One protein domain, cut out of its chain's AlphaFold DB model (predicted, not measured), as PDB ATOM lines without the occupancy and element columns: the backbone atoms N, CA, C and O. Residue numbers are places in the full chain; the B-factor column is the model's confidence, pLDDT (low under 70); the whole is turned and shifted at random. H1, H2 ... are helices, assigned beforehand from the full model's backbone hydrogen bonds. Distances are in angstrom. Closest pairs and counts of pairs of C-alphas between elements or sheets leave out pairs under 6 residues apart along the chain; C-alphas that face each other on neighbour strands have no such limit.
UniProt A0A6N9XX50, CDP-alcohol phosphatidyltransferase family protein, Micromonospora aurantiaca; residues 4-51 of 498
ATOM      1  N   LEU A   4      48.466 -45.796  17.124       59.41
ATOM      2  CA  LEU A   4      47.643 -44.869  16.346       59.41
ATOM      3  C   LEU A   4      48.267 -43.460  16.339       59.41
ATOM      4  O   LEU A   4      48.566 -42.923  15.279       59.41
ATOM      5  N   GLY A   5      48.648 -42.909  17.490       75.81
ATOM      6  CA  GLY A   5      49.244 -41.570  17.544       75.81
ATOM      7  C   GLY A   5      50.585 -41.426  16.805       75.81
ATOM      8  O   GLY A   5      50.993 -40.306  16.521       75.81
ATOM      9  N   ALA A   6      51.301 -42.513  16.499       78.81
ATOM     10  CA  ALA A   6      52.547 -42.454  15.729       78.81
ATOM     11  C   ALA A   6      52.294 -42.286  14.222       78.81
ATOM     12  O   ALA A   6      52.931 -41.445  13.594       78.81
ATOM     13  N   VAL A   7      51.332 -43.025  13.658       80.31
ATOM     14  CA  VAL A   7      50.976 -42.912  12.231       80.31
ATOM     15  C   VAL A   7      50.335 -41.555  11.926       80.31
ATOM     16  O   VAL A   7      50.693 -40.945  10.926       80.31
ATOM     17  N   ASP A   8      49.464 -41.033  12.800       84.69
ATOM     18  CA  ASP A   8      48.875 -39.697  12.590       84.69
ATOM     19  C   ASP A   8      49.940 -38.601  12.639       84.69
ATOM     20  O   ASP A   8      49.923 -37.696  11.809       84.69
ATOM     21  N   ARG A   9      50.897 -38.707  13.571       86.75
ATOM     22  CA  ARG A   9      52.040 -37.787  13.637       86.75
ATOM     23  C   ARG A   9      52.912 -37.884  12.394       86.75
ATOM     24  O   ARG A   9      53.247 -36.854  11.835       86.75
ATOM     25  N   LEU A  10      53.209 -39.091  11.914       86.94
ATOM     26  CA  LEU A  10      53.959 -39.280  10.672       86.94
ATOM     27  C   LEU A  10      53.243 -38.639   9.475       86.94
ATOM     28  O   LEU A  10      53.868 -37.933   8.691       86.94
ATOM     29  N   VAL A  11      51.933 -38.859   9.338       86.56
ATOM     30  CA  VAL A  11      51.120 -38.264   8.266       86.56
ATOM     31  C   VAL A  11      51.098 -36.736   8.385       86.56
ATOM     32  O   VAL A  11      51.281 -36.051   7.380       86.56
ATOM     33  N   ALA A  12      50.931 -36.197   9.595       86.62
ATOM     34  CA  ALA A  12      50.960 -34.758   9.853       86.62
ATOM     35  C   ALA A  12      52.337 -34.138   9.555       86.62
ATOM     36  O   ALA A  12      52.405 -33.103   8.897       86.62
ATOM     37  N   ASP A  13      53.428 -34.793   9.955       89.69
ATOM     38  CA  ASP A  13      54.800 -34.351   9.691       89.69
ATOM     39  C   ASP A  13      55.121 -34.376   8.190       89.69
ATOM     40  O   ASP A  13      55.751 -33.455   7.665       89.69
ATOM     41  N   LEU A  14      54.663 -35.406   7.470       88.31
ATOM     42  CA  LEU A  14      54.790 -35.481   6.014       88.31
ATOM     43  C   LEU A  14      54.007 -34.355   5.333       88.31
ATOM     44  O   LEU A  14      54.544 -33.702   4.433       88.31
ATOM     45  N   ALA A  15      52.778 -34.089   5.781       86.56
ATOM     46  CA  ALA A  15      51.960 -32.991   5.272       86.56
ATOM     47  C   ALA A  15      52.614 -31.625   5.537       86.56
ATOM     48  O   ALA A  15      52.688 -30.796   4.631       86.56
ATOM     49  N   ALA A  16      53.161 -31.410   6.739       87.12
ATOM     50  CA  ALA A  16      53.857 -30.179   7.119       87.12
ATOM     51  C   ALA A  16      55.114 -29.915   6.269       87.12
ATOM     52  O   ALA A  16      55.464 -28.765   6.016       87.12
ATOM     53  N   ARG A  17      55.765 -30.972   5.766       91.00
ATOM     54  CA  ARG A  17      56.900 -30.889   4.825       91.00
ATOM     55  C   ARG A  17      56.480 -30.681   3.365       91.00
ATOM     56  O   ARG A  17      57.329 -30.718   2.479       91.00
ATOM     57  N   GLY A  18      55.187 -30.493   3.096       80.94
ATOM     58  CA  GLY A  18      54.658 -30.331   1.742       80.94
ATOM     59  C   GLY A  18      54.628 -31.629   0.931       80.94
ATOM     60  O   GLY A  18      54.557 -31.582  -0.298       80.94
ATOM     61  N   THR A  19      54.690 -32.794   1.587       83.00
ATOM     62  CA  THR A  19      54.551 -34.087   0.904       83.00
ATOM     63  C   THR A  19      53.132 -34.213   0.359       83.00
ATOM     64  O   THR A  19      52.160 -33.986   1.076       83.00
ATOM     65  N   LEU A  20      52.997 -34.603  -0.910       75.31
ATOM     66  CA  LEU A  20      51.691 -34.908  -1.488       75.31
ATOM     67  C   LEU A  20      51.162 -36.219  -0.896       75.31
ATOM     68  O   LEU A  20      51.762 -37.276  -1.088       75.31
ATOM     69  N   ILE A  21      50.032 -36.142  -0.196       78.38
ATOM     70  CA  ILE A  21      49.361 -37.291   0.418       78.38
ATOM     71  C   ILE A  21      48.084 -37.581  -0.366       78.38
ATOM     72  O   ILE A  21      47.257 -36.693  -0.573       78.38
ATOM     73  N   PHE A  22      47.912 -38.835  -0.784       75.25
ATOM     74  CA  PHE A  22      46.733 -39.294  -1.512       75.25
ATOM     75  C   PHE A  22      46.020 -40.386  -0.720       75.25
ATOM     76  O   PHE A  22      46.647 -41.334  -0.247       75.25
ATOM     77  N   ALA A  23      44.700 -40.270  -0.599       79.25
ATOM     78  CA  ALA A  23      43.876 -41.337  -0.054       79.25
ATOM     79  C   ALA A  23      43.630 -42.394  -1.141       79.25
ATOM     80  O   ALA A  23      43.005 -42.101  -2.161       79.25
ATOM     81  N   GLN A  24      44.103 -43.621  -0.915       79.19
ATOM     82  CA  GLN A  24      43.914 -44.742  -1.835       79.19
ATOM     83  C   GLN A  24      42.902 -45.736  -1.262       79.19
ATOM     84  O   GLN A  24      43.028 -46.194  -0.127       79.19
ATOM     85  N   ARG A  25      41.898 -46.109  -2.058       81.75
ATOM     86  CA  ARG A  25      40.920 -47.133  -1.672       81.75
ATOM     87  C   ARG A  25      41.493 -48.524  -1.964       81.75
ATOM     88  O   ARG A  25      41.763 -48.838  -3.118       81.75
ATOM     89  N   VAL A  26      41.630 -49.366  -0.937       81.31
ATOM     90  CA  VAL A  26      42.201 -50.731  -1.041       81.31
ATOM     91  C   VAL A  26      41.265 -51.769  -1.689       81.31
ATOM     92  O   VAL A  26      41.716 -52.810  -2.159       81.31
ATOM     93  N   ARG A  27      39.970 -51.438  -1.833       86.50
ATOM     94  CA  ARG A  27      38.938 -52.183  -2.590       86.50
ATOM     95  C   ARG A  27      38.793 -53.657  -2.183       86.50
ATOM     96  O   ARG A  27      38.032 -53.937  -1.270       86.50
ATOM     97  N   LEU A  28      39.423 -54.571  -2.929       88.50
ATOM     98  CA  LEU A  28      39.329 -56.026  -2.736       88.50
ATOM     99  C   LEU A  28      40.342 -56.547  -1.712       88.50
ATOM    100  O   LEU A  28      40.275 -57.710  -1.336       88.50
ATOM    101  N   LEU A  29      41.274 -55.690  -1.294       89.19
ATOM    102  CA  LEU A  29      42.227 -55.962  -0.232       89.19
ATOM    103  C   LEU A  29      41.750 -55.327   1.071       89.19
ATOM    104  O   LEU A  29      40.970 -54.369   1.077       89.19
ATOM    105  N   VAL A  30      42.270 -55.848   2.174       88.50
ATOM    106  CA  VAL A  30      41.935 -55.413   3.525       88.50
ATOM    107  C   VAL A  30      43.073 -54.562   4.077       88.50
ATOM    108  O   VAL A  30      44.234 -54.953   4.035       88.50
ATOM    109  N   ALA A  31      42.734 -53.385   4.603       87.75
ATOM    110  CA  ALA A  31      43.660 -52.550   5.357       87.75
ATOM    111  C   ALA A  31      42.914 -51.926   6.535       87.75
ATOM    112  O   ALA A  31      42.071 -51.043   6.354       87.75
ATOM    113  N   HIS A  32      43.226 -52.395   7.742       86.56
ATOM    114  CA  HIS A  32      42.663 -51.877   8.981       86.56
ATOM    115  C   HIS A  32      43.746 -51.242   9.833       86.56
ATOM    116  O   HIS A  32      44.869 -51.731   9.936       86.56
ATOM    117  N   ARG A  33      43.375 -50.139  10.471       84.81
ATOM    118  CA  ARG A  33      44.193 -49.513  11.493       84.81
ATOM    119  C   ARG A  33      43.795 -50.108  12.839       84.81
ATOM    120  O   ARG A  33      42.624 -50.036  13.196       84.81
ATOM    121  N   VAL A  34      44.752 -50.692  13.552       87.50
ATOM    122  CA  VAL A  34      44.498 -51.446  14.788       87.50
ATOM    123  C   VAL A  34      45.103 -50.718  15.989       87.50
ATOM    124  O   VAL A  34      46.218 -50.198  15.913       87.50
ATOM    125  N   GLY A  35      44.337 -50.610  17.072       83.81
ATOM    126  CA  GLY A  35      44.719 -49.937  18.317       83.81
ATOM    127  C   GLY A  35      44.838 -50.866  19.525       83.81
ATOM    128  O   GLY A  35      45.479 -50.485  20.502       83.81
ATOM    129  N   ASP A  36      44.261 -52.066  19.445       88.31
ATOM    130  CA  ASP A  36      44.281 -53.097  20.483       88.31
ATOM    131  C   ASP A  36      44.413 -54.509  19.875       88.31
ATOM    132  O   ASP A  36      44.347 -54.692  18.655       88.31
ATOM    133  N   GLU A  37      44.634 -55.510  20.730       89.50
ATOM    134  CA  GLU A  37      44.887 -56.894  20.308       89.50
ATOM    135  C   GLU A  37      43.650 -57.558  19.679       89.50
ATOM    136  O   GLU A  37      43.778 -58.370  18.766       89.50
ATOM    137  N   ALA A  38      42.439 -57.179  20.099       91.88
ATOM    138  CA  ALA A  38      41.207 -57.718  19.523       91.88
ATOM    139  C   ALA A  38      41.001 -57.211  18.087       91.88
ATOM    140  O   ALA A  38      40.684 -57.987  17.183       91.88
ATOM    141  N   GLN A  39      41.242 -55.920  17.851       91.12
ATOM    142  CA  GLN A  39      41.241 -55.311  16.521       91.12
ATOM    143  C   GLN A  39      42.330 -55.905  15.633       91.12
ATOM    144  O   GLN A  39      42.100 -56.108  14.441       91.12
ATOM    145  N   ARG A  40      43.502 -56.205  16.202       91.38
ATOM    146  CA  ARG A  40      44.582 -56.893  15.494       91.38
ATOM    147  C   ARG A  40      44.161 -58.289  15.046       91.38
ATOM    148  O   ARG A  40      44.232 -58.562  13.852       91.38
ATOM    149  N   ALA A  41      43.666 -59.127  15.956       93.75
ATOM    150  CA  ALA A  41      43.207 -60.476  15.627       93.75
ATOM    151  C   ALA A  41      42.085 -60.460  14.571       93.75
ATOM    152  O   ALA A  41      42.097 -61.248  13.626       93.75
ATOM    153  N   ALA A  42      41.143 -59.515  14.678       94.06
ATOM    154  CA  ALA A  42      40.088 -59.331  13.683       94.06
ATOM    155  C   ALA A  42      40.641 -58.915  12.306       94.06
ATOM    156  O   ALA A  42      40.184 -59.420  11.280       94.06
ATOM    157  N   ALA A  43      41.630 -58.018  12.266       92.38
ATOM    158  CA  ALA A  43      42.275 -57.602  11.024       92.38
ATOM    159  C   ALA A  43      43.084 -58.740  10.380       92.38
ATOM    160  O   ALA A  43      43.000 -58.923   9.169       92.38
ATOM    161  N   GLU A  44      43.817 -59.525  11.173       94.06
ATOM    162  CA  GLU A  44      44.564 -60.698  10.702       94.06
ATOM    163  C   GLU A  44      43.620 -61.755  10.107       94.06
ATOM    164  O   GLU A  44      43.863 -62.243   9.004       94.06
ATOM    165  N   ALA A  45      42.490 -62.035  10.767       94.75
ATOM    166  CA  ALA A  45      41.460 -62.926  10.234       94.75
ATOM    167  C   ALA A  45      40.848 -62.398   8.924       94.75
ATOM    168  O   ALA A  45      40.635 -63.163   7.983       94.75
ATOM    169  N   ALA A  46      40.596 -61.087   8.835       93.06
ATOM    170  CA  ALA A  46      40.070 -60.463   7.624       93.06
ATOM    171  C   ALA A  46      41.065 -60.524   6.456       93.06
ATOM    172  O   ALA A  46      40.645 -60.768   5.329       93.06
ATOM    173  N   VAL A  47      42.366 -60.346   6.710       93.38
ATOM    174  CA  VAL A  47      43.426 -60.518   5.702       93.38
ATOM    175  C   VAL A  47      43.516 -61.978   5.257       93.38
ATOM    176  O   VAL A  47      43.508 -62.239   4.059       93.38
ATOM    177  N   ALA A  48      43.519 -62.931   6.194       93.38
ATOM    178  CA  ALA A  48      43.593 -64.362   5.887       93.38
ATOM    179  C   ALA A  48      42.397 -64.879   5.065       93.38
ATOM    180  O   ALA A  48      42.519 -65.861   4.337       93.38
ATOM    181  N   ALA A  49      41.238 -64.219   5.162       93.94
ATOM    182  CA  ALA A  49      40.054 -64.551   4.375       93.94
ATOM    183  C   ALA A  49      40.125 -64.076   2.908       93.94
ATOM    184  O   ALA A  49      39.272 -64.460   2.101       93.94
ATOM    185  N   VAL A  50      41.096 -63.231   2.542       94.44
ATOM    186  CA  VAL A  50      41.248 -62.725   1.172       94.44
ATOM    187  C   VAL A  50      41.995 -63.744   0.313       94.44
ATOM    188  O   VAL A  50      43.148 -64.074   0.565       94.44
ATOM    189  N   ASP A  51      41.361 -64.180  -0.773       94.56
ATOM    190  CA  ASP A  51      42.055 -64.833  -1.887       94.56
ATOM    191  C   ASP A  51      42.874 -63.774  -2.642       94.56
ATOM    192  O   ASP A  51      42.347 -63.058  -3.503       94.56
TER     193      ASP A  51
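This is residues 4 to 51 of the 498 residues of the protein "CDP-alcohol phosphatidyltransferase family protein" of Micromonospora aurantiaca (UniProt A0A6N9XX50). Starting from the first printed residue, look for two short helices, H1 then H2, held apart in a loose, flat frame by one long link, which crosses from the far end of H1, folds back near Leu 28 and runs beside H2 to its start. The printed part has 48 residues, two named helices and no named strand, and its class is all helix. The whole is loose, with a radius of gyration of the C-alphas of 13.7 A and spans of 37 by 24 by 8 A.

H1, residues 4 to 16, and H2, residues 37 to 48, are apart. In H1 and H2 every O i to N i+4 pair is within hydrogen-bond range.

Find C-alpha 4 at (47.643, -44.869, 16.346); from there H1 runs 18.4 A to C-alpha 16. H2 begins at C-alpha 37 and runs 16.3 A to C-alpha 48 at (43.593, -64.362, 5.887).

The C-alphas of Ala 16 and Asp 51 are the two farthest apart, 37.7 A. The link from H1 to H2, 20 residues, is long. Residues 13 to 18, of which 13 to 16 belong to H1, and residues 22 to 27 stand free. The printed part has no cut; residue 4 has pLDDT under 70.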